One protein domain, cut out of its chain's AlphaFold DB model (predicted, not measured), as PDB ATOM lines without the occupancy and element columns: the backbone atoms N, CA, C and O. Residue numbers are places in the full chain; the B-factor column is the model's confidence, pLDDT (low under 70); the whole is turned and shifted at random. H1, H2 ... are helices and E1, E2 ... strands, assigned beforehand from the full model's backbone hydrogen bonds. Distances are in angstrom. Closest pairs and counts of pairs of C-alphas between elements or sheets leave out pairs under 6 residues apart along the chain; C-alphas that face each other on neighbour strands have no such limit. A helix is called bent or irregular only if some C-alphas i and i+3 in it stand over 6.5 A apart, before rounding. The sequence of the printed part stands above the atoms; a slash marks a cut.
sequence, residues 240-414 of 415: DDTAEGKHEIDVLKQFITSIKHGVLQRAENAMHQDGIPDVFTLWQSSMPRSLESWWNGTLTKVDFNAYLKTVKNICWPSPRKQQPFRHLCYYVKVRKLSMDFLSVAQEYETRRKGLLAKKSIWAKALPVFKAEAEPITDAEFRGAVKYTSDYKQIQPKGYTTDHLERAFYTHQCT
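AT A GLANCE: This is residues 240 to 414 of the 415 residues of an uncharacterized protein of viral metagenome (UniProt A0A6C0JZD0). A long, slender rod of helices is built round the kinked helix H5, with the bent helix H1 beside it and running the opposite way. Over part of the rod H2 and H4 join H1b and H5 in a four-helix bundle; the small helices H3 and H6 lie toward one end, the short strand pair E1 and E2 lies between H6 and H4, and H7, H8 and H9 form a loose group at the other end. The printed part has 175 residues with nine named helices and two named strands, in the order H1 H2 H3 E1 H4 H5 H6 E2 H7 H8 H9; its class is mostly helix, and the sheet, E1 = E2, is parallel. It is loose, with a radius of gyration of the C-alphas of 19.6 A and spans of 72 by 24 by 23 A.

IN THESE COORDINATES: H1, residues 243 to 273, begins at C-alpha 243 (-21.214, -66.206, -122.288); by its hydrogen bonds it was assigned as one helix, but it is bent, with C-alphas 260 and 263 6.6 A apart. Its arms are H1a, residues 243 to 260, 25.8 A, and H1b, residues 263 to 273, 15.5 A. Then come H2, 277 to 286, H3, 291 to 295, E1, 301 to 303, and H4, 304 to 315, 15.8 A. H5, 325 to 357, measures 47.5 A from C-alpha 325 (4.942, -109.507, -102.505) and has a kink of 37 degrees near residue 342. H6, 362 to 365, E2, 368 to 370, H7, 378 to 385, H8, 389 to 397, and H9, 402 to 410, follow. H8 is irregular, but only just: C-alphas 393 and 396 are 6.6 A apart.

HOW THE PARTS SIT: H1b, H2, H4 and H5 form an up and down bundle, each running against the one before it. The hairpin H1b and H2 touches at Met 271 and Phe 280, closest C-alphas 6.0 A, at a shallow tilt of 23 degrees. H2 touches H4, with the C-alphas of Val 279 and Val 311 closest at 6.2 A. The hairpin H4 and H5 touches through residues 327 to 338 of H5 alone, closest C-alphas Cys 315 and His 327, 4.8 A. H5, the hub, touches H1b with its residues 334 to 341 alone, the C-alphas of Val 263 and Phe 341 closest at 6.5 A. With residues 344 to 355 alone it touches H1a, the closest C-alphas being Ile 259 and Val 344, 7.0 A. H3 touches H1a, closest C-alphas Leu 291 and Thr 257, 6.9 A; H6 touches H5, closest C-alphas Ala 363 and Arg 352, 5.9 A. E1, H4 H5 H6, E2 is a strand-helix-strand unit, two parallel neighbour strands with helices between, and N 302 and O 368 are within hydrogen-bond range at 2.8 A. The closest C-alphas of H5 and E2, Ala 345 and Phe 369, are 5.9 A apart. H5 and H7 only just touch, with 3 pairs of C-alphas within 8 A, closest Phe 325 and Val 385, 7.0 A. H5 and H8 only just touch, only at their ends, with 3 such pairs, closest Phe 325 and Asp 390, 6.2 A. H7 and H9 only just touch, with 3 such pairs, closest Arg 382 and Glu 405, 7.1 A. Every O i to N i+4 pair is within hydrogen-bond range in H1a, H1b, H2, H3, H4 and H7, against 25 of 29 in H5 and 3 of 5 in each of H8 and H9; H6 is too short for such a pair.

THE WHOLE: The two C-alphas farthest apart, those of Thr 242 and Gly 398, are 72.1 A apart. The printed part has no cut and no long link. Mean pLDDT of the printed part is 82.8; residues 274 to 275, 395 to 401 and 405 to 414 are under 70.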
ATOM      1  N   ASP A 240     -16.451 -64.852-115.488       89.56
ATOM      2  CA  ASP A 240     -17.272 -66.036-115.212       89.56
ATOM      3  C   ASP A 240     -18.759 -65.856-115.581       89.56
ATOM      4  O   ASP A 240     -19.430 -66.833-115.906       89.56
ATOM      5  N   ASP A 241     -19.278 -64.624-115.578       90.81
ATOM      6  CA  ASP A 241     -20.683 -64.324-115.887       90.81
ATOM      7  C   ASP A 241     -20.939 -64.111-117.385       90.81
ATOM      8  O   ASP A 241     -22.094 -64.152-117.838       90.81
ATOM      9  N   THR A 242     -19.873 -63.907-118.165       91.88
ATOM     10  CA  THR A 242     -19.947 -63.754-119.621       91.88
ATOM     11  C   THR A 242     -20.331 -65.072-120.300       91.88
ATOM     12  O   THR A 242     -20.121 -66.158-119.758       91.88
ATOM     13  N   ALA A 243     -20.893 -65.004-121.512       92.06
ATOM     14  CA  ALA A 243     -21.214 -66.206-122.288       92.06
ATOM     15  C   ALA A 243     -19.961 -67.053-122.587       92.06
ATOM     16  O   ALA A 243     -20.018 -68.280-122.523       92.06
ATOM     17  N   GLU A 244     -18.828 -66.393-122.850       91.94
ATOM     18  CA  GLU A 244     -17.529 -67.043-123.038       91.94
ATOM     19  C   GLU A 244     -17.061 -67.734-121.751       91.94
ATOM     20  O   GLU A 244     -16.745 -68.921-121.776       91.94
ATOM     21  N   GLY A 245     -17.081 -67.030-120.614       91.12
ATOM     22  CA  GLY A 245     -16.667 -67.596-119.331       91.12
ATOM     23  C   GLY A 245     -17.510 -68.794-118.913       91.12
ATOM     24  O   GLY A 245     -16.952 -69.826-118.548       91.12
ATOM     25  N   LYS A 246     -18.839 -68.718-119.058       93.56
ATOM     26  CA  LYS A 246     -19.739 -69.856-118.804       93.56
ATOM     27  C   LYS A 246     -19.392 -71.059-119.676       93.56
ATOM     28  O   LYS A 246     -19.278 -72.168-119.162       93.56
ATOM     29  N   HIS A 247     -19.161 -70.832-120.968       95.19
ATOM     30  CA  HIS A 247     -18.781 -71.894-121.892       95.19
ATOM     31  C   HIS A 247     -17.450 -72.555-121.499       95.19
ATOM     32  O   HIS A 247     -17.378 -73.781-121.413       95.19
ATOM     33  N   GLU A 248     -16.404 -71.778-121.203       94.19
ATOM     34  CA  GLU A 248     -15.100 -72.337-120.819       94.19
ATOM     35  C   GLU A 248     -15.132 -73.054-119.461       94.19
ATOM     36  O   GLU A 248     -14.480 -74.089-119.287       94.19
ATOM     37  N   ILE A 249     -15.924 -72.545-118.512       93.56
ATOM     38  CA  ILE A 249     -16.178 -73.202-117.225       93.56
ATOM     39  C   ILE A 249     -16.853 -74.557-117.448       93.56
ATOM     40  O   ILE A 249     -16.408 -75.557-116.881       93.56
ATOM     41  N   ASP A 250     -17.885 -74.625-118.288       94.50
ATOM     42  CA  ASP A 250     -18.596 -75.874-118.569       94.50
ATOM     43  C   ASP A 250     -17.704 -76.891-119.291       94.50
ATOM     44  O   ASP A 250     -17.702 -78.074-118.938       94.50
ATOM     45  N   VAL A 251     -16.857 -76.434-120.218       94.31
ATOM     46  CA  VAL A 251     -15.834 -77.272-120.861       94.31
ATOM     47  C   VAL A 251     -14.856 -77.845-119.827       94.31
ATOM     48  O   VAL A 251     -14.535 -79.036-119.876       94.31
ATOM     49  N   LEU A 252     -14.390 -77.043-118.859       94.25
ATOM     50  CA  LEU A 252     -13.514 -77.548-117.798       94.25
ATOM     51  C   LEU A 252     -14.258 -78.480-116.826       94.25
ATOM     52  O   LEU A 252     -13.686 -79.483-116.404       94.25
ATOM     53  N   LYS A 253     -15.533 -78.230-116.506       93.12
ATOM     54  CA  LYS A 253     -16.353 -79.145-115.687       93.12
ATOM     55  C   LYS A 253     -16.538 -80.507-116.353       93.12
ATOM     56  O   LYS A 253     -16.413 -81.533-115.679       93.12
ATOM     57  N   GLN A 254     -16.802 -80.535-117.658       93.75
ATOM     58  CA  GLN A 254     -16.873 -81.780-118.428       93.75
ATOM     59  C   GLN A 254     -15.534 -82.519-118.394       93.75
ATOM     60  O   GLN A 254     -15.497 -83.726-118.153       93.75
ATOM     61  N   PHE A 255     -14.426 -81.788-118.537       93.56
ATOM     62  CA  PHE A 255     -13.093 -82.373-118.442       93.56
ATOM     63  C   PHE A 255     -12.814 -82.962-117.048       93.56
ATOM     64  O   PHE A 255     -12.425 -84.122-116.945       93.56
ATOM     65  N   ILE A 256     -13.112 -82.229-115.969       91.69
ATOM     66  CA  ILE A 256     -13.019 -82.726-114.582       91.69
ATOM     67  C   ILE A 256     -13.857 -83.999-114.397       91.69
ATOM     68  O   ILE A 256     -13.393 -84.972-113.799       91.69
ATOM     69  N   THR A 257     -15.069 -84.020-114.951       92.12
ATOM     70  CA  THR A 257     -15.958 -85.188-114.907       92.12
ATOM     71  C   THR A 257     -15.323 -86.398-115.592       92.12
ATOM     72  O   THR A 257     -15.335 -87.497-115.036       92.12
ATOM     73  N   SER A 258     -14.688 -86.190-116.749       92.19
ATOM     74  CA  SER A 258     -13.929 -87.228-117.449       92.19
ATOM     75  C   SER A 258     -12.726 -87.724-116.643       92.19
ATOM     76  O   SER A 258     -12.432 -88.916-116.665       92.19
ATOM     77  N   ILE A 259     -12.028 -86.856-115.901       90.81
ATOM     78  CA  ILE A 259     -10.916 -87.284-115.036       90.81
ATOM     79  C   ILE A 259     -11.438 -88.151-113.885       90.81
ATOM     80  O   ILE A 259     -10.877 -89.221-113.623       90.81
ATOM     81  N   LYS A 260     -12.517 -87.720-113.214       88.94
ATOM     82  CA  LYS A 260     -13.097 -88.452-112.079       88.94
ATOM     83  C   LYS A 260     -13.613 -89.825-112.500       88.94
ATOM     84  O   LYS A 260     -13.230 -90.806-111.873       88.94
ATOM     85  N   HIS A 261     -14.425 -89.907-113.553       89.62
ATOM     86  CA  HIS A 261     -14.987 -91.179-114.034       89.62
ATOM     87  C   HIS A 261     -14.015 -91.993-114.906       89.62
ATOM     88  O   HIS A 261     -14.250 -93.163-115.185       89.62
ATOM     89  N   GLY A 262     -12.910 -91.389-115.339       87.94
ATOM     90  CA  GLY A 262     -11.848 -92.052-116.082       87.94
ATOM     91  C   GLY A 262     -10.764 -92.595-115.156       87.94
ATOM     92  O   GLY A 262     -10.935 -93.615-114.489       87.94
ATOM     93  N   VAL A 263      -9.610 -91.924-115.145       85.31
ATOM     94  CA  VAL A 263      -8.400 -92.421-114.470       85.31
ATOM     95  C   VAL A 263      -8.584 -92.581-112.959       85.31
ATOM     96  O   VAL A 263      -8.109 -93.564-112.398       85.31
ATOM     97  N   LEU A 264      -9.309 -91.671-112.294       85.25
ATOM     98  CA  LEU A 264      -9.469 -91.734-110.841       85.25
ATOM     99  C   LEU A 264     -10.417 -92.853-110.409       85.25
ATOM    100  O   LEU A 264     -10.127 -93.525-109.429       85.25
ATOM    101  N   GLN A 265     -11.509 -93.097-111.138       86.81
ATOM    102  CA  GLN A 265     -12.408 -94.213-110.841       86.81
ATOM    103  C   GLN A 265     -11.737 -95.565-111.106       86.81
ATOM    104  O   GLN A 265     -11.882 -96.479-110.299       86.81
ATOM    105  N   ARG A 266     -10.954 -95.696-112.188       82.38
ATOM    106  CA  ARG A 266     -10.147 -96.908-112.417       82.38
ATOM    107  C   ARG A 266      -9.153 -97.139-111.284       82.38
ATOM    108  O   ARG A 266      -9.054 -98.251-110.778       82.38
ATOM    109  N   ALA A 267      -8.466 -96.080-110.858       81.12
ATOM    110  CA  ALA A 267      -7.548 -96.131-109.733       81.12
ATOM    111  C   ALA A 267      -8.263 -96.549-108.439       81.12
ATOM    112  O   ALA A 267      -7.811 -97.462-107.761       81.12
ATOM    113  N   GLU A 268      -9.404 -95.938-108.129       83.81
ATOM    114  CA  GLU A 268     -10.216 -96.248-106.952       83.81
ATOM    115  C   GLU A 268     -10.704 -97.705-106.956       83.81
ATOM    116  O   GLU A 268     -10.555 -98.400-105.954       83.81
ATOM    117  N   ASN A 269     -11.181 -98.205-108.099       82.31
ATOM    118  CA  ASN A 269     -11.604 -99.596-108.257       82.31
ATOM    119  C   ASN A 269     -10.435-100.578-108.088       82.31
ATOM    120  O   ASN A 269     -10.572-101.565-107.366       82.31
ATOM    121  N   ALA A 270      -9.281-100.295-108.701       73.75
ATOM    122  CA  ALA A 270      -8.081-101.120-108.554       73.75
ATOM    123  C   ALA A 270      -7.616-101.170-107.088       73.75
ATOM    124  O   ALA A 270      -7.291-102.231-106.558       73.75
ATOM    125  N   MET A 271      -7.655-100.027-106.401       76.38
ATOM    126  CA  MET A 271      -7.313 -99.933-104.983       76.38
ATOM    127  C   MET A 271      -8.330-100.616-104.073       76.38
ATOM    128  O   MET A 271      -7.956-101.089-103.007       76.38
ATOM    129  N   HIS A 272      -9.598-100.680-104.472       75.19
ATOM    130  CA  HIS A 272     -10.631-101.370-103.708       75.19
ATOM    131  C   HIS A 272     -10.532-102.896-103.853       75.19
ATOM    132  O   HIS A 272     -10.649-103.614-102.865       75.19
ATOM    133  N   GLN A 273     -10.279-103.395-105.067       70.19
ATOM    134  CA  GLN A 273     -10.236-104.832-105.366       70.19
ATOM    135  C   GLN A 273      -8.967-105.522-104.842       70.19
ATOM    136  O   GLN A 273      -9.046-106.623-104.303       70.19
ATOM    137  N   ASP A 274      -7.803-104.875-104.962       65.44
ATOM    138  CA  ASP A 274      -6.509-105.432-104.531       65.44
ATOM    139  C   ASP A 274      -6.103-105.013-103.094       65.44
ATOM    140  O   ASP A 274      -5.004-105.334-102.633       65.44
ATOM    141  N   GLY A 275      -6.944-104.218-102.423       66.12
ATOM    142  CA  GLY A 275      -6.562-103.147-101.497       66.12
ATOM    143  C   GLY A 275      -5.655-103.459-100.309       66.12
ATOM    144  O   GLY A 275      -5.891-104.368 -99.516       66.12
ATOM    145  N   ILE A 276      -4.673-102.575-100.108       74.44
ATOM    146  CA  ILE A 276      -4.050-102.332 -98.802       74.44
ATOM    147  C   ILE A 276      -4.870-101.225 -98.122       74.44
ATOM    148  O   ILE A 276      -4.867-100.100 -98.634       74.44
ATOM    149  N   PRO A 277      -5.557-101.495 -96.993       77.50
ATOM    150  CA  PRO A 277      -6.470-100.535 -96.361       77.50
ATOM    151  C   PRO A 277      -5.852 -99.154 -96.091       77.50
ATOM    152  O   PRO A 277      -6.511 -98.132 -96.296       77.50
ATOM    153  N   ASP A 278      -4.569 -99.109 -95.715       72.50
ATOM    154  CA  ASP A 278      -3.826 -97.861 -95.492       72.50
ATOM    155  C   ASP A 278      -3.775 -96.983 -96.740       72.50
ATOM    156  O   ASP A 278      -3.954 -95.766 -96.668       72.50
ATOM    157  N   VAL A 279      -3.552 -97.600 -97.901       80.81
ATOM    158  CA  VAL A 279      -3.431 -96.867 -99.158       80.81
ATOM    159  C   VAL A 279      -4.794 -96.393 -99.649       80.81
ATOM    160  O   VAL A 279      -4.908 -95.270-100.130       80.81
ATOM    161  N   PHE A 280      -5.841 -97.201 -99.482       82.12
ATOM    162  CA  PHE A 280      -7.197 -96.777 -99.831       82.12
ATOM    163  C   PHE A 280      -7.675 -95.615 -98.946       82.12
ATOM    164  O   PHE A 280      -8.221 -94.628 -99.438       82.12
ATOM    165  N   THR A 281      -7.386 -95.663 -97.645       79.94
ATOM    166  CA  THR A 281      -7.693 -94.551 -96.732       79.94
ATOM    167  C   THR A 281      -6.900 -93.296 -97.105       79.94
ATOM    168  O   THR A 281      -7.437 -92.187 -97.118       79.94
ATOM    169  N   LEU A 282      -5.623 -93.459 -97.466       82.19
ATOM    170  CA  LEU A 282      -4.794 -92.369 -97.969       82.19
ATOM    171  C   LEU A 282      -5.391 -91.751 -99.243       82.19
ATOM    172  O   LEU A 282      -5.463 -90.525 -99.347       82.19
ATOM    173  N   TRP A 283      -5.870 -92.572-100.180       84.56
ATOM    174  CA  TRP A 283      -6.537 -92.118-101.402       84.56
ATOM    175  C   TRP A 283      -7.740 -91.221-101.096       84.56
ATOM    176  O   TRP A 283      -7.816 -90.104-101.608       84.56
ATOM    177  N   GLN A 284      -8.613 -91.644-100.178       82.88
ATOM    178  CA  GLN A 284      -9.796 -90.880 -99.756       82.88
ATOM    179  C   GLN A 284      -9.479 -89.533 -99.084       82.88
ATOM    180  O   GLN A 284     -10.358 -88.669 -98.994       82.88
ATOM    181  N   SER A 285      -8.252 -89.365 -98.576       79.44
ATOM    182  CA  SER A 285      -7.748 -88.098 -98.025       79.44
ATOM    183  C   SER A 285      -6.975 -87.244 -99.040       79.44
ATOM    184  O   SER A 285      -6.894 -86.033 -98.875       79.44
ATOM    185  N   SER A 286      -6.426 -87.861-100.093       81.12
ATOM    186  CA  SER A 286      -5.571 -87.192-101.088       81.12
ATOM    187  C   SER A 286      -6.337 -86.707-102.318       81.12
ATOM    188  O   SER A 286      -5.861 -85.822-103.027       81.12
ATOM    189  N   MET A 287      -7.484 -87.330-102.606       85.19
ATOM    190  CA  MET A 287      -8.250 -87.121-103.831       85.19
ATOM    191  C   MET A 287      -9.635 -86.529-103.535       85.19
ATOM    192  O   MET A 287     -10.232 -86.851-102.504       85.19
ATOM    193  N   PRO A 288     -10.194 -85.706-104.443       83.25
ATOM    194  CA  PRO A 288     -11.572 -85.235-104.329       83.25
ATOM    195  C   PRO A 288     -12.557 -86.408-104.282       83.25
ATOM    196  O   PRO A 288     -12.548 -87.286-105.151       83.25
ATOM    197  N   ARG A 289     -13.427 -86.416-103.266       81.31
ATOM    198  CA  ARG A 289     -14.391 -87.511-103.039       81.31
ATOM    199  C   ARG A 289     -15.571 -87.459-104.008       81.31
ATOM    200  O   ARG A 289     -16.077 -88.497-104.420       81.31
ATOM    201  N   SER A 290     -15.980 -86.255-104.395       84.50
ATOM    202  CA  SER A 290     -17.084 -85.998-105.320       84.50
ATOM    203  C   SER A 290     -16.725 -84.884-106.304       84.50
ATOM    204  O   SER A 290     -15.773 -84.130-106.088       84.50
ATOM    205  N   LEU A 291     -17.503 -84.762-107.383       86.00
ATOM    206  CA  LEU A 291     -17.385 -83.635-108.315       86.00
ATOM    207  C   LEU A 291     -17.640 -82.301-107.607       86.00
ATOM    208  O   LEU A 291     -16.921 -81.340-107.848       86.00
ATOM    209  N   GLU A 292     -18.589 -82.261-106.674       83.56
ATOM    210  CA  GLU A 292     -18.898 -81.070-105.876       83.56
ATOM    211  C   GLU A 292     -17.728 -80.663-104.977       83.56
ATOM    212  O   GLU A 292     -17.358 -79.495-104.944       83.56
ATOM    213  N   SER A 293     -17.087 -81.626-104.302       80.12
ATOM    214  CA  SER A 293     -15.861 -81.387-103.524       80.12
ATOM    215  C   SER A 293     -14.763 -80.763-104.391       80.12
ATOM    216  O   SER A 293     -14.042 -79.864-103.955       80.12
ATOM    217  N   TRP A 294     -14.674 -81.191-105.648       83.56
ATOM    218  CA  TRP A 294     -13.720 -80.652-106.606       83.56
ATOM    219  C   TRP A 294     -14.094 -79.241-107.075       83.56
ATOM    220  O   TRP A 294     -13.256 -78.342-107.040       83.56
ATOM    221  N   TRP A 295     -15.344 -79.025-107.493       82.19
ATOM    222  CA  TRP A 295     -15.828 -77.735-107.997       82.19
ATOM    223  C   TRP A 295     -15.838 -76.647-106.928       82.19
ATOM    224  O   TRP A 295     -15.582 -75.488-107.244       82.19
ATOM    225  N   ASN A 296     -16.101 -77.026-105.678       78.88
ATOM    226  CA  ASN A 296     -16.158 -76.107-104.545       78.88
ATOM    227  C   ASN A 296     -14.776 -75.827-103.939       78.88
ATOM    228  O   ASN A 296     -14.681 -75.052-102.991       78.88
ATOM    229  N   GLY A 297     -13.710 -76.454-104.450       72.06
ATOM    230  CA  GLY A 297     -12.353 -76.180-103.983       72.06
ATOM    231  C   GLY A 297     -12.078 -76.647-102.557       72.06
ATOM    232  O   GLY A 297     -11.222 -76.076-101.886       72.06
ATOM    233  N   THR A 298     -12.782 -77.676-102.064       73.31
ATOM    234  CA  THR A 298     -12.572 -78.166-100.686       73.31
ATOM    235  C   THR A 298     -11.142 -78.667-100.475       73.31
ATOM    236  O   THR A 298     -10.629 -78.649 -99.362       73.31
ATOM    237  N   LEU A 299     -10.495 -79.117-101.553       74.81
ATOM    238  CA  LEU A 299      -9.067 -79.396-101.605       74.81
ATOM    239  C   LEU A 299      -8.379 -78.268-102.370       74.81
ATOM    240  O   LEU A 299      -8.724 -77.983-103.512       74.81
ATOM    241  N   THR A 300      -7.359 -77.667-101.765       80.06
ATOM    242  CA  THR A 300      -6.559 -76.614-102.413       80.06
ATOM    243  C   THR A 300      -5.542 -77.187-103.401       80.06
ATOM    244  O   THR A 300      -5.095 -76.505-104.327       80.06
ATOM    245  N   LYS A 301      -5.160 -78.455-103.217       85.44
ATOM    246  CA  LYS A 301      -4.119 -79.119-103.999       85.44
ATOM    247  C   LYS A 301      -4.341 -80.628-104.052       85.44
ATOM    248  O   LYS A 301      -4.613 -81.248-103.031       85.44
ATOM    249  N   VAL A 302      -4.131 -81.205-105.229       87.62
ATOM    250  CA  VAL A 302      -4.021 -82.649-105.456       87.62
ATOM    251  C   VAL A 302      -2.572 -82.946-105.838       87.62
ATOM    252  O   VAL A 302      -2.138 -82.670-106.956       87.62
ATOM    253  N   ASP A 303      -1.794 -83.449-104.878       87.19
ATOM    254  CA  ASP A 303      -0.376 -83.785-105.060       87.19
ATOM    255  C   ASP A 303      -0.200 -85.301-105.200       87.19
ATOM    256  O   ASP A 303       0.026 -86.021-104.222       87.19
ATOM    257  N   PHE A 304      -0.317 -85.791-106.435       88.12
ATOM    258  CA  PHE A 304      -0.189 -87.215-106.738       88.12
ATOM    259  C   PHE A 304       1.226 -87.732-106.443       88.12
ATOM    260  O   PHE A 304       1.397 -88.890-106.069       88.12
ATOM    261  N   ASN A 305       2.244 -86.872-106.528       87.25
ATOM    262  CA  ASN A 305       3.627 -87.245-106.223       87.25
ATOM    263  C   ASN A 305       3.814 -87.467-104.722       87.25
ATOM    264  O   ASN A 305       4.424 -88.450-104.306       87.25
ATOM    265  N   ALA A 306       3.262 -86.578-103.892       83.19
ATOM    266  CA  ALA A 306       3.257 -86.764-102.442       83.19
ATOM    267  C   ALA A 306       2.476 -88.025-102.042       83.19
ATOM    268  O   ALA A 306       2.932 -88.786-101.183       83.19
ATOM    269  N   TYR A 307       1.344 -88.278-102.704       87.06
ATOM    270  CA  TYR A 307       0.593 -89.520-102.550       87.06
ATOM    271  C   TYR A 307       1.460 -90.742-102.889       87.06
ATOM    272  O   TYR A 307       1.659 -91.595-102.028       87.06
ATOM    273  N   LEU A 308       2.073 -90.797-104.076       87.62
ATOM    274  CA  LEU A 308       2.945 -91.902-104.494       87.62
ATOM    275  C   LEU A 308       4.117 -92.144-103.550       87.62
ATOM    276  O   LEU A 308       4.391 -93.295-103.215       87.62
ATOM    277  N   LYS A 309       4.792 -91.085-103.091       85.88
ATOM    278  CA  LYS A 309       5.871 -91.195-102.096       85.88
ATOM    279  C   LYS A 309       5.375 -91.856-100.812       85.88
ATOM    280  O   LYS A 309       6.043 -92.728-100.261       85.88
ATOM    281  N   THR A 310       4.177 -91.490-100.370       84.25
ATOM    282  CA  THR A 310       3.541 -92.071 -99.183       84.25
ATOM    283  C   THR A 310       3.179 -93.540 -99.417       84.25
ATOM    284  O   THR A 310       3.511 -94.391 -98.594       84.25
ATOM    285  N   VAL A 311       2.602 -93.879-100.577       86.94
ATOM    286  CA  VAL A 311       2.332 -95.276-100.959       86.94
ATOM    287  C   VAL A 311       3.627 -96.085-101.045       86.94
ATOM    288  O   VAL A 311       3.659 -97.220-100.581       86.94
ATOM    289  N   LYS A 312       4.721 -95.512-101.567       87.56
ATOM    290  CA  LYS A 312       6.044 -96.152-101.571       87.56
ATOM    291  C   LYS A 312       6.480 -96.478-100.151       87.56
ATOM    292  O   LYS A 312       6.844 -97.614 -99.877       87.56
ATOM    293  N   ASN A 313       6.384 -95.518 -99.235       83.44
ATOM    294  CA  ASN A 313       6.750 -95.736 -97.839       83.44
ATOM    295  C   ASN A 313       5.915 -96.844 -97.191       83.44
ATOM    296  O   ASN A 313       6.451 -97.598 -96.388       83.44
ATOM    297  N   ILE A 314       4.636 -96.986 -97.547       83.75
ATOM    298  CA  ILE A 314       3.754 -98.040 -97.018       83.75
ATOM    299  C   ILE A 314       4.077 -99.406 -97.638       83.75
ATOM    300  O   ILE A 314       4.174-100.403 -96.925       83.75
ATOM    301  N   CYS A 315       4.270 -99.464 -98.953       86.94
ATOM    302  CA  CYS A 315       4.235-100.711 -99.714       86.94
ATOM    303  C   CYS A 315       5.610-101.259-100.113       86.94
ATOM    304  O   CYS A 315       5.730-102.444-100.421       86.94
ATOM    305  N   TRP A 316       6.640-100.414-100.169       87.50
ATOM    306  CA  TRP A 316       7.925-100.780-100.758       87.50
ATOM    307  C   TRP A 316       8.750-101.660 -99.811       87.50
ATOM    308  O   TRP A 316       9.136-101.195 -98.735       87.50
ATOM    309  N   PRO A 317       9.068-102.912-100.187       86.56
ATOM    310  CA  PRO A 317       9.863-103.789 -99.345       86.56
ATOM    311  C   PRO A 317      11.319-103.307 -99.275       86.56
ATOM    312  O   PRO A 317      11.906-102.840-100.253       86.56
ATOM    313  N   SER A 318      11.925-103.439 -98.100       84.31
ATOM    314  CA  SER A 318      13.305-103.031 -97.831       84.31
ATOM    315  C   SER A 318      14.001-104.048 -96.917       84.31
ATOM    316  O   SER A 318      13.335-104.899 -96.324       84.31
ATOM    317  N   PRO A 319      15.334-103.974 -96.732       78.44
ATOM    318  CA  PRO A 319      16.032-104.840 -95.780       78.44
ATOM    319  C   PRO A 319      15.433-104.808 -94.364       78.44
ATOM    320  O   PRO A 319      15.474-105.819 -93.665       78.44
ATOM    321  N   ARG A 320      14.877-103.654 -93.964       74.06
ATOM    322  CA  ARG A 320      14.249-103.424 -92.655       74.06
ATOM    323  C   ARG A 320      12.738-103.673 -92.669       74.06
ATOM    324  O   ARG A 320      12.181-104.031 -91.640       74.06
ATOM    325  N   LYS A 321      12.092-103.539 -93.830       77.62
ATOM    326  CA  LYS A 321      10.643-103.643 -94.011       77.62
ATOM    327  C   LYS A 321      10.301-104.839 -94.897       77.62
ATOM    328  O   LYS A 321      10.257-104.728 -96.122       77.62
ATOM    329  N   GLN A 322      10.055-105.989 -94.278       79.25
ATOM    330  CA  GLN A 322       9.628-107.185 -95.004       79.25
ATOM    331  C   GLN A 322       8.125-107.112 -95.249       79.25
ATOM    332  O   GLN A 322       7.336-107.293 -94.326       79.25
ATOM    333  N   GLN A 323       7.741-106.815 -96.486       82.94
ATOM    334  CA  GLN A 323       6.342-106.771 -96.900       82.94
ATOM    335  C   GLN A 323       6.009-107.972 -97.785       82.94
ATOM    336  O   GLN A 323       6.874-108.423 -98.544       82.94
ATOM    337  N   PRO A 324       4.763-108.470 -97.743       84.56
ATOM    338  CA  PRO A 324       4.292-109.445 -98.712       84.56
ATOM    339  C   PRO A 324       4.429-108.925-100.143       84.56
ATOM    340  O   PRO A 324       4.185-107.743-100.397       84.56
ATOM    341  N   PHE A 325       4.746-109.811-101.086       83.38
ATOM    342  CA  PHE A 325       4.942-109.507-102.505       83.38
ATOM    343  C   PHE A 325       3.774-108.715-103.111       83.38
ATOM    344  O   PHE A 325       3.992-107.785-103.889       83.38
ATOM    345  N   ARG A 326       2.540-108.972-102.648       83.88
ATOM    346  CA  ARG A 326       1.344-108.205-103.039       83.88
ATOM    347  C   ARG A 326       1.495-106.688-102.845       83.88
ATOM    348  O   ARG A 326       0.967-105.934-103.651       83.88
ATOM    349  N   HIS A 327       2.233-106.228-101.826       86.94
ATOM    350  CA  HIS A 327       2.441-104.794-101.579       86.94
ATOM    351  C   HIS A 327       3.328-104.162-102.645       86.94
ATOM    352  O   HIS A 327       3.028-103.073-103.137       86.94
ATOM    353  N   LEU A 328       4.379-104.870-103.061       86.50
ATOM    354  CA  LEU A 328       5.220-104.435-104.167       86.50
ATOM    355  C   LEU A 328       4.398-104.349-105.463       86.50
ATOM    356  O   LEU A 328       4.446-103.325-106.140       86.50
ATOM    357  N   CYS A 329       3.593-105.372-105.773       83.94
ATOM    358  CA  CYS A 329       2.694-105.352-106.932       83.94
ATOM    359  C   CYS A 329       1.711-104.182-106.881       83.94
ATOM    360  O   CYS A 329       1.534-103.484-107.877       83.94
ATOM    361  N   TYR A 330       1.118-103.936-105.715       85.00
ATOM    362  CA  TYR A 330       0.186-102.838-105.508       85.00
ATOM    363  C   TYR A 330       0.842-101.477-105.779       85.00
ATOM    364  O   TYR A 330       0.321-100.684-106.559       85.00
ATOM    365  N   TYR A 331       2.029-101.220-105.216       87.44
ATOM    366  CA  TYR A 331       2.776 -99.990-105.505       87.44
ATOM    367  C   TYR A 331       3.068 -99.831-107.001       87.44
ATOM    368  O   TYR A 331       2.900 -98.744-107.549       87.44
ATOM    369  N   VAL A 332       3.456-100.913-107.684       85.88
ATOM    370  CA  VAL A 332       3.694-100.900-109.134       85.88
ATOM    371  C   VAL A 332       2.431-100.534-109.915       85.88
ATOM    372  O   VAL A 332       2.526 -99.758-110.866       85.88
ATOM    373  N   LYS A 333       1.256-101.045-109.525       83.44
ATOM    374  CA  LYS A 333      -0.029-100.678-110.146       83.44
ATOM    375  C   LYS A 333      -0.325 -99.185-109.971       83.44
ATOM    376  O   LYS A 333      -0.559 -98.490-110.956       83.44
ATOM    377  N   VAL A 334      -0.215 -98.659-108.747       84.69
ATOM    378  CA  VAL A 334      -0.443 -97.227-108.465       84.69
ATOM    379  C   VAL A 334       0.558 -96.334-109.208       84.69
ATOM    380  O   VAL A 334       0.194 -95.283-109.733       84.69
ATOM    381  N   ARG A 335       1.816 -96.767-109.321       86.38
ATOM    382  CA  ARG A 335       2.853 -96.047-110.068       86.38
ATOM    383  C   ARG A 335       2.599 -96.032-111.579       86.38
ATOM    384  O   ARG A 335       2.975 -95.065-112.220       86.38
ATOM    385  N   LYS A 336       1.931 -97.032-112.162       82.94
ATOM    386  CA  LYS A 336       1.491 -96.969-113.571       82.94
ATOM    387  C   LYS A 336       0.354 -95.980-113.775       82.94
ATOM    388  O   LYS A 336       0.391 -95.212-114.726       82.94
ATOM    389  N   LEU A 337      -0.602 -95.948-112.847       83.38
ATOM    390  CA  LEU A 337      -1.695 -94.974-112.876       83.38
ATOM    391  C   LEU A 337      -1.182 -93.526-112.850       83.38
ATOM    392  O   LEU A 337      -1.860 -92.639-113.359       83.38
ATOM    393  N   SER A 338       0.020 -93.277-112.318       85.44
ATOM    394  CA  SER A 338       0.646 -91.950-112.369       85.44
ATOM    395  C   SER A 338       0.973 -91.483-113.786       85.44
ATOM    396  O   SER A 338       0.883 -90.288-114.061       85.44
ATOM    397  N   MET A 339       1.302 -92.411-114.690       84.56
ATOM    398  CA  MET A 339       1.586 -92.110-116.094       84.56
ATOM    399  C   MET A 339       0.320 -91.620-116.796       84.56
ATOM    400  O   MET A 339       0.336 -90.566-117.432       84.56
ATOM    401  N   ASP A 340      -0.791 -92.337-116.605       84.56
ATOM    402  CA  ASP A 340      -2.106 -91.937-117.111       84.56
ATOM    403  C   ASP A 340      -2.531 -90.597-116.500       84.56
ATOM    404  O   ASP A 340      -2.967 -89.684-117.206       84.56
ATOM    405  N   PHE A 341      -2.364 -90.457-115.181       88.06
ATOM    406  CA  PHE A 341      -2.766 -89.267-114.440       88.06
ATOM    407  C   PHE A 341      -1.973 -88.019-114.846       88.06
ATOM    408  O   PHE A 341      -2.538 -86.928-114.882       88.06
ATOM    409  N   LEU A 342      -0.688 -88.156-115.192       90.44
ATOM    410  CA  LEU A 342       0.149 -87.030-115.604       90.44
ATOM    411  C   LEU A 342      -0.438 -86.296-116.812       90.44
ATOM    412  O   LEU A 342      -0.529 -85.069-116.792       90.44
ATOM    413  N   SER A 343      -0.840 -87.044-117.841       89.62
ATOM    414  CA  SER A 343      -1.359 -86.470-119.086       89.62
ATOM    415  C   SER A 343      -2.597 -85.602-118.830       89.62
ATOM    416  O   SER A 343      -2.636 -84.428-119.204       89.62
ATOM    417  N   VAL A 344      -3.560 -86.134-118.075       91.50
ATOM    418  CA  VAL A 344      -4.792 -85.414-117.741       91.50
ATOM    419  C   VAL A 344      -4.555 -84.268-116.758       91.50
ATOM    420  O   VAL A 344      -5.218 -83.237-116.850       91.50
ATOM    421  N   ALA A 345      -3.589 -84.399-115.842       91.62
ATOM    422  CA  ALA A 345      -3.223 -83.344-114.902       91.62
ATOM    423  C   ALA A 345      -2.594 -82.136-115.611       91.62
ATOM    424  O   ALA A 345      -2.914 -80.992-115.285       91.62
ATOM    425  N   GLN A 346      -1.730 -82.373-116.603       93.19
ATOM    426  CA  GLN A 346      -1.114 -81.313-117.406       93.19
ATOM    427  C   GLN A 346      -2.146 -80.567-118.252       93.19
ATOM    428  O   GLN A 346      -2.131 -79.333-118.310       93.19
ATOM    429  N   GLU A 347      -3.068 -81.296-118.880       94.31
ATOM    430  CA  GLU A 347      -4.150 -80.691-119.651       94.31
ATOM    431  C   GLU A 347      -5.101 -79.885-118.752       94.31
ATOM    432  O   GLU A 347      -5.442 -78.744-119.074       94.31
ATOM    433  N   TYR A 348      -5.456 -80.427-117.583       94.62
ATOM    434  CA  TYR A 348      -6.259 -79.730-116.580       94.62
ATOM    435  C   TYR A 348      -5.596 -78.416-116.154       94.62
ATOM    436  O   TYR A 348      -6.231 -77.364-116.205       94.62
ATOM    437  N   GLU A 349      -4.310 -78.447-115.789       95.25
ATOM    438  CA  GLU A 349      -3.579 -77.245-115.371       95.25
ATOM    439  C   GLU A 349      -3.451 -76.222-116.498       95.25
ATOM    440  O   GLU A 349      -3.519 -75.020-116.243       95.25
ATOM    441  N   THR A 350      -3.301 -76.670-117.744       95.94
ATOM    442  CA  THR A 350      -3.256 -75.780-118.912       95.94
ATOM    443  C   THR A 350      -4.580 -75.035-119.074       95.94
ATOM    444  O   THR A 350      -4.590 -73.805-119.160       95.94
ATOM    445  N   ARG A 351      -5.709 -75.755-119.019       95.44
ATOM    446  CA  ARG A 351      -7.057 -75.166-119.096       95.44
ATOM    447  C   ARG A 351      -7.344 -74.246-117.903       95.44
ATOM    448  O   ARG A 351      -7.811 -73.123-118.087       95.44
ATOM    449  N   ARG A 352      -6.996 -74.674-116.683       94.94
ATOM    450  CA  ARG A 352      -7.152 -73.878-115.452       94.94
ATOM    451  C   ARG A 352      -6.359 -72.574-115.523       94.94
ATOM    452  O   ARG A 352      -6.896 -71.515-115.214       94.94
ATOM    453  N   LYS A 353      -5.098 -72.621-115.965       95.75
ATOM    454  CA  LYS A 353      -4.254 -71.425-116.143       95.75
ATOM    455  C   LYS A 353      -4.788 -70.487-117.222       95.75
ATOM    456  O   LYS A 353      -4.700 -69.276-117.033       95.75
ATOM    457  N   GLY A 354      -5.380 -71.020-118.293       95.62
ATOM    458  CA  GLY A 354      -6.089 -70.223-119.298       95.62
ATOM    459  C   GLY A 354      -7.207 -69.378-118.680       95.62
ATOM    460  O   GLY A 354      -7.219 -68.159-118.835       95.62
ATOM    461  N   LEU A 355      -8.073 -70.001-117.874       94.44
ATOM    462  CA  LEU A 355      -9.132 -69.301-117.136       94.44
ATOM    463  C   LEU A 355      -8.583 -68.294-116.111       94.44
ATOM    464  O   LEU A 355      -9.114 -67.192-115.963       94.44
ATOM    465  N   LEU A 356      -7.492 -68.633-115.414       93.75
ATOM    466  CA  LEU A 356      -6.834 -67.719-114.474       93.75
ATOM    467  C   LEU A 356      -6.265 -66.475-115.168       93.75
ATOM    468  O   LEU A 356      -6.377 -65.377-114.622       93.75
ATOM    469  N   ALA A 357      -5.693 -66.623-116.368       94.44
ATOM    470  CA  ALA A 357      -5.209 -65.498-117.171       94.44
ATOM    471  C   ALA A 357      -6.354 -64.548-117.566       94.44
ATOM    472  O   ALA A 357      -6.164 -63.332-117.604       94.44
ATOM    473  N   LYS A 358      -7.563 -65.091-117.746       94.25
ATOM    474  CA  LYS A 358      -8.809 -64.338-117.964       94.25
ATOM    475  C   LYS A 358      -9.462 -63.828-116.672       94.25
ATOM    476  O   LYS A 358     -10.562 -63.287-116.703       94.25
ATOM    477  N   LYS A 359      -8.770 -63.943-115.532       93.00
ATOM    478  CA  LYS A 359      -9.210 -63.503-114.196       93.00
ATOM    479  C   LYS A 359     -10.451 -64.230-113.660       93.00
ATOM    480  O   LYS A 359     -11.104 -63.692-112.766       93.00
ATOM    481  N   SER A 360     -10.726 -65.451-114.125       93.06
ATOM    482  CA  SER A 360     -11.801 -66.293-113.585       93.06
ATOM    483  C   SER A 360     -11.655 -66.480-112.071       93.06
ATOM    484  O   SER A 360     -10.576 -66.824-111.576       93.06
ATOM    485  N   ILE A 361     -12.734 -66.240-111.324       90.38
ATOM    486  CA  ILE A 361     -12.788 -66.435-109.871       90.38
ATOM    487  C   ILE A 361     -13.018 -67.915-109.581       90.38
ATOM    488  O   ILE A 361     -12.342 -68.481-108.722       90.38
ATOM    489  N   TRP A 362     -13.892 -68.566-110.353       91.56
ATOM    490  CA  TRP A 362     -14.143 -70.000-110.242       91.56
ATOM    491  C   TRP A 362     -12.855 -70.822-110.394       91.56
ATOM    492  O   TRP A 362     -12.550 -71.662-109.548       91.56
ATOM    493  N   ALA A 363     -12.018 -70.514-111.393       91.00
ATOM    494  CA  ALA A 363     -10.755 -71.228-111.595       91.00
ATOM    495  C   ALA A 363      -9.744 -71.052-110.444       91.00
ATOM    496  O   ALA A 363      -8.894 -71.926-110.250       91.00
ATOM    497  N   LYS A 364      -9.823 -69.958-109.667       88.31
ATOM    498  CA  LYS A 364      -8.977 -69.743-108.476       88.31
ATOM    499  C   LYS A 364      -9.342 -70.677-107.329       88.31
ATOM    500  O   LYS A 364      -8.439 -71.073-106.599       88.31
ATOM    501  N   ALA A 365     -10.623 -71.016-107.187       87.12
ATOM    502  CA  ALA A 365     -11.098 -71.940-106.160       87.12
ATOM    503  C   ALA A 365     -10.729 -73.400-106.473       87.12
ATOM    504  O   ALA A 365     -10.633 -74.219-105.567       87.12
ATOM    505  N   LEU A 366     -10.489 -73.732-107.744       89.88
ATOM    506  CA  LEU A 366     -10.150 -75.093-108.147       89.88
ATOM    507  C   LEU A 366      -8.777 -75.560-107.615       89.88
ATOM    508  O   LEU A 366      -7.826 -74.770-107.590       89.88
ATOM    509  N   PRO A 367      -8.632 -76.861-107.282       89.38
ATOM    510  CA  PRO A 367      -7.375 -77.428-106.810       89.38
ATOM    511  C   PRO A 367      -6.257 -77.301-107.843       89.38
ATOM    512  O   PRO A 367      -6.482 -77.466-109.044       89.38
ATOM    513  N   VAL A 368      -5.034 -77.109-107.349       90.69
ATOM    514  CA  VAL A 368      -3.806 -77.246-108.145       90.69
ATOM    515  C   VAL A 368      -3.426 -78.718-108.260       90.69
ATOM    516  O   VAL A 368      -3.312 -79.406-107.245       90.69
ATOM    517  N   PHE A 369      -3.165 -79.191-109.471       90.25
ATOM    518  CA  PHE A 369      -2.708 -80.550-109.733       90.25
ATOM    519  C   PHE A 369      -1.186 -80.593-109.833       90.25
ATOM    520  O   PHE A 369      -0.563 -79.832-110.573       90.25
ATOM    521  N   LYS A 370      -0.575 -81.513-109.080       88.19
ATOM    522  CA  LYS A 370       0.849 -81.825-109.179       88.19
ATOM    523  C   LYS A 370       1.031 -83.320-109.415       88.19
ATOM    524  O   LYS A 370       0.680 -84.132-108.563       88.19
ATOM    525  N   ALA A 371       1.602 -83.650-110.566       89.62
ATOM    526  CA  ALA A 371       1.934 -85.006-110.970       89.62
ATOM    527  C   ALA A 371       3.242 -84.997-111.769       89.62
ATOM    528  O   ALA A 371       3.491 -84.078-112.547       89.62
ATOM    529  N   GLU A 372       4.071 -86.013-111.567       86.44
ATOM    530  CA  GLU A 372       5.286 -86.316-112.316       86.44
ATOM    531  C   GLU A 372       5.268 -87.812-112.650       86.44
ATOM    532  O   GLU A 372       4.840 -88.645-111.848       86.44
ATOM    533  N   ALA A 373       5.714 -88.145-113.858       77.69
ATOM    534  CA  ALA A 373       5.851 -89.525-114.293       77.69
ATOM    535  C   ALA A 373       7.079 -90.141-113.624       77.69
ATOM    536  O   ALA A 373       8.207 -89.708-113.854       77.69
ATOM    537  N   GLU A 374       6.865 -91.198-112.849       75.62
ATOM    538  CA  GLU A 374       7.943 -92.017-112.304       75.62
ATOM    539  C   GLU A 374       7.822 -93.431-112.886       75.62
ATOM    540  O   GLU A 374       7.163 -94.272-112.278       75.62
ATOM    541  N   PRO A 375       8.433 -93.754-114.039       78.31
ATOM    542  CA  PRO A 375       8.443 -95.129-114.537       78.31
ATOM    543  C   PRO A 375       9.245 -96.030-113.587       78.31
ATOM    544  O   PRO A 375      10.264 -95.604-113.043       78.31
ATOM    545  N   ILE A 376       8.799 -97.273-113.372       82.00
ATOM    546  CA  ILE A 376       9.571 -98.279-112.629       82.00
ATOM    547  C   ILE A 376      10.451 -99.069-113.593       82.00
ATOM    548  O   ILE A 376       9.974 -99.548-114.619       82.00
ATOM    549  N   THR A 377      11.730 -99.221-113.257       83.62
ATOM    550  CA  THR A 377      12.646-100.050-114.049       83.62
ATOM    551  C   THR A 377      12.599-101.507-113.593       83.62
ATOM    552  O   THR A 377      12.378-101.789-112.412       83.62
ATOM    553  N   ASP A 378      12.874-102.444-114.504       78.00
ATOM    554  CA  ASP A 378      13.003-103.872-114.177       78.00
ATOM    555  C   ASP A 378      14.033-104.112-113.064       78.00
ATOM    556  O   ASP A 378      13.820-104.938-112.177       78.00
ATOM    557  N   ALA A 379      15.137-103.358-113.075       83.81
ATOM    558  CA  ALA A 379      16.170-103.434-112.049       83.81
ATOM    559  C   ALA A 379      15.655-102.975-110.674       83.81
ATOM    560  O   ALA A 379      15.910-103.643-109.671       83.81
ATOM    561  N   GLU A 380      14.905-101.867-110.622       86.25
ATOM    562  CA  GLU A 380      14.292-101.365-109.387       86.25
ATOM    563  C   GLU A 380      13.295-102.385-108.824       86.25
ATOM    564  O   GLU A 380      13.332-102.698-107.633       86.25
ATOM    565  N   PHE A 381      12.451-102.956-109.689       85.31
ATOM    566  CA  PHE A 381      11.491-103.978-109.295       85.31
ATOM    567  C   PHE A 381      12.183-105.236-108.755       85.31
ATOM    568  O   PHE A 381      11.954-105.615-107.606       85.31
ATOM    569  N   ARG A 382      13.075-105.860-109.538       82.12
ATOM    570  CA  ARG A 382      13.792-107.088-109.138       82.12
ATOM    571  C   ARG A 382      14.604-106.878-107.861       82.12
ATOM    572  O   ARG A 382      14.633-107.741-106.986       82.12
ATOM    573  N   GLY A 383      15.206-105.697-107.714       85.06
ATOM    574  CA  GLY A 383      15.922-105.302-106.506       85.06
ATOM    575  C   GLY A 383      15.046-105.265-105.252       85.06
ATOM    576  O   GLY A 383      15.563-105.510-104.163       85.06
ATOM    577  N   ALA A 384      13.745-105.000-105.392       87.19
ATOM    578  CA  ALA A 384      12.778-104.979-104.299       87.19
ATOM    579  C   ALA A 384      12.194-106.368-103.990       87.19
ATOM    580  O   ALA A 384      11.975-106.687-102.820       87.19
ATOM    581  N   VAL A 385      12.001-107.222-105.007       86.75
ATOM    582  CA  VAL A 385      11.437-108.580-104.852       86.75
ATOM    583  C   VAL A 385      12.181-109.383-103.785       86.75
ATOM    584  O   VAL A 385      11.546-109.994-102.925       86.75
ATOM    585  N   LYS A 386      13.516-109.314-103.763       85.19
ATOM    586  CA  LYS A 386      14.355-110.051-102.798       85.19
ATOM    587  C   LYS A 386      14.113-109.688-101.325       85.19
ATOM    588  O   LYS A 386      14.527-110.419-100.427       85.19
ATOM    589  N   TYR A 387      13.484-108.543-101.065       86.56
ATOM    590  CA  TYR A 387      13.153-108.082 -99.717       86.56
ATOM    591  C   TYR A 387      11.717-108.410 -99.303       86.56
ATOM    592  O   TYR A 387      11.337-108.127 -98.166       86.56
ATOM    593  N   THR A 388      10.928-109.017-100.190       86.12
ATOM    594  CA  THR A 388       9.579-109.473 -99.853       86.12
ATOM    595  C   THR A 388       9.626-110.682 -98.923       86.12
ATOM    596  O   THR A 388      10.562-111.490 -98.972       86.12
ATOM    597  N   SER A 389       8.626-110.809 -98.051       84.06
ATOM    598  CA  SER A 389       8.535-111.940 -97.120       84.06
ATOM    599  C   SER A 389       8.424-113.275 -97.858       84.06
ATOM    600  O   SER A 389       9.071-114.242 -97.468       84.06
ATOM    601  N   ASP A 390       7.668-113.310 -98.957       84.00
ATOM    602  CA  ASP A 390       7.442-114.497 -99.784       84.00
ATOM    603  C   ASP A 390       8.757-114.999-100.389       84.00
ATOM    604  O   ASP A 390       9.097-116.174-100.271       84.00
ATOM    605  N   TYR A 391       9.568-114.089-100.942       81.19
ATOM    606  CA  TYR A 391      10.876-114.437-101.495       81.19
ATOM    607  C   TYR A 391      11.793-115.068-100.439       81.19
ATOM    608  O   TYR A 391      12.404-116.111-100.677       81.19
ATOM    609  N   LYS A 392      11.846-114.481 -99.236       77.44
ATOM    610  CA  LYS A 392      12.667-114.994 -98.126       77.44
ATOM    611  C   LYS A 392      12.183-116.329 -97.564       77.44
ATOM    612  O   LYS A 392      12.993-117.069 -97.018       77.44
ATOM    613  N   GLN A 393      10.897-116.650 -97.673       77.31
ATOM    614  CA  GLN A 393      10.359-117.948 -97.247       77.31
ATOM    615  C   GLN A 393      10.651-119.069 -98.258       77.31
ATOM    616  O   GLN A 393      10.750-120.237 -97.875       77.31
ATOM    617  N   ILE A 394      10.788-118.715 -99.538       70.62
ATOM    618  CA  ILE A 394      10.986-119.641-100.662       70.62
ATOM    619  C   ILE A 394      12.478-119.943-100.879       70.62
ATOM    620  O   ILE A 394      12.835-121.101-101.104       70.62
ATOM    621  N   GLN A 395      13.359-118.944-100.740       67.00
ATOM    622  CA  GLN A 395      14.804-119.081-100.981       67.00
ATOM    623  C   GLN A 395      15.487-120.206-100.163       67.00
ATOM    624  O   GLN A 395      16.249-120.973-100.752       67.00
ATOM    625  N   PRO A 396      15.212-120.396 -98.853       62.81
ATOM    626  CA  PRO A 396      15.844-121.454 -98.059       62.81
ATOM    627  C   PRO A 396      15.420-122.868 -98.472       62.81
ATOM    628  O   PRO A 396      16.052-123.839 -98.072       62.81
ATOM    629  N   LYS A 397      14.337-122.994 -99.248       67.00
ATOM    630  CA  LYS A 397      13.748-124.271 -99.662       67.00
ATOM    631  C   LYS A 397      14.189-124.712-101.065       67.00
ATOM    632  O   LYS A 397      13.707-125.729-101.551       67.00
ATOM    633  N   GLY A 398      15.073-123.957-101.727       60.25
ATOM    634  CA  GLY A 398      15.602-124.296-103.055       60.25
ATOM    635  C   GLY A 398      14.598-124.166-104.210       60.25
ATOM    636  O   GLY A 398      14.880-124.618-105.317       60.25
ATOM    637  N   TYR A 399      13.431-123.559-103.980       63.84
ATOM    638  CA  TYR A 399      12.431-123.325-105.022       63.84
ATOM    639  C   TYR A 399      12.802-122.125-105.905       63.84
ATOM    640  O   TYR A 399      13.334-121.121-105.430       63.84
ATOM    641  N   THR A 400      12.455-122.198-107.192       66.88
ATOM    642  CA  THR A 400      12.676-121.109-108.153       66.88
ATOM    643  C   THR A 400      11.768-119.914-107.851       66.88
ATOM    644  O   THR A 400      10.537-120.039-107.850       66.88
ATOM    645  N   THR A 401      12.356-118.732-107.671       67.38
ATOM    646  CA  THR A 401      11.629-117.462-107.475       67.38
ATOM    647  C   THR A 401      11.086-116.870-108.779       67.38
ATOM    648  O   THR A 401      10.392-115.856-108.756       67.38
ATOM    649  N   ASP A 402      11.324-117.550-109.904       70.19
ATOM    650  CA  ASP A 402      10.833-117.240-111.247       70.19
ATOM    651  C   ASP A 402       9.355-116.857-111.306       70.19
ATOM    652  O   ASP A 402       8.988-115.979-112.073       70.19
ATOM    653  N   HIS A 403       8.487-117.501-110.525       70.12
ATOM    654  CA  HIS A 403       7.052-117.215-110.554       70.12
ATOM    655  C   HIS A 403       6.713-115.837-109.954       70.12
ATOM    656  O   HIS A 403       5.852-115.145-110.494       70.12
ATOM    657  N   LEU A 404       7.427-115.398-108.907       70.31
ATOM    658  CA  LEU A 404       7.298-114.046-108.345       70.31
ATOM    659  C   LEU A 404       7.854-113.000-109.317       70.31
ATOM    660  O   LEU A 404       7.277-111.934-109.503       70.31
ATOM    661  N   GLU A 405       8.956-113.316-109.995       68.06
ATOM    662  CA  GLU A 405       9.547-112.414-110.985       68.06
ATOM    663  C   GLU A 405       8.708-112.329-112.270       68.06
ATOM    664  O   GLU A 405       8.566-111.249-112.839       68.06
ATOM    665  N   ARG A 406       8.077-113.431-112.697       68.44
ATOM    666  CA  ARG A 406       7.135-113.462-113.830       68.44
ATOM    667  C   ARG A 406       5.823-112.747-113.514       68.44
ATOM    668  O   ARG A 406       5.232-112.167-114.424       68.44
ATOM    669  N   ALA A 407       5.407-112.712-112.246       65.94
ATOM    670  CA  ALA A 407       4.229-111.961-111.821       65.94
ATOM    671  C   ALA A 407       4.362-110.443-112.072       65.94
ATOM    672  O   ALA A 407       3.364-109.740-112.217       65.94
ATOM    673  N   PHE A 408       5.587-109.920-112.206       61.50
ATOM    674  CA  PHE A 408       5.807-108.546-112.662       61.50
ATOM    675  C   PHE A 408       5.193-108.281-114.035       61.50
ATOM    676  O   PHE A 408       4.525-107.265-114.223       61.50
ATOM    677  N   TYR A 409       5.395-109.206-114.974       58.38
ATOM    678  CA  TYR A 409       4.934-109.070-116.350       58.38
ATOM    679  C   TYR A 409       3.424-109.316-116.457       58.38
ATOM    680  O   TYR A 409       2.745-108.607-117.191       58.38
ATOM    681  N   THR A 410       2.843-110.205-115.644       60.78
ATOM    682  CA  THR A 410       1.377-110.374-115.600       60.78
ATOM    683  C   THR A 410       0.663-109.166-114.980       60.78
ATOM    684  O   THR A 410      -0.403-108.771-115.451       60.78
ATOM    685  N   HIS A 411       1.277-108.504-113.991       54.16
ATOM    686  CA  HIS A 411       0.793-107.233-113.438       54.16
ATOM    687  C   HIS A 411       1.182-106.001-114.278       54.16
ATOM    688  O   HIS A 411       0.730-104.893-113.987       54.16
ATOM    689  N   GLN A 412       2.016-106.145-115.315       47.00
ATOM    690  CA  GLN A 412       2.162-105.167-116.405       47.00
ATOM    691  C   GLN A 412       1.039-105.250-117.435       47.00
ATOM    692  O   GLN A 412       0.719-104.224-118.025       47.00
ATOM    693  N   CYS A 413       0.401-106.409-117.594       34.06
ATOM    694  CA  CYS A 413      -0.580-106.635-118.655       34.06
ATOM    695  C   CYS A 413      -2.049-106.462-118.243       34.06
ATOM    696  O   CYS A 413      -2.922-106.603-119.090       34.06
ATOM    697  N   THR A 414      -2.343-106.163-116.978       38.12
ATOM    698  CA  THR A 414      -3.715-105.904-116.514       38.12
ATOM    699  C   THR A 414      -3.803-104.482-115.968       38.12
ATOM    700  O   THR A 414      -3.447-104.220-114.817       38.12
TER     701      THR A 414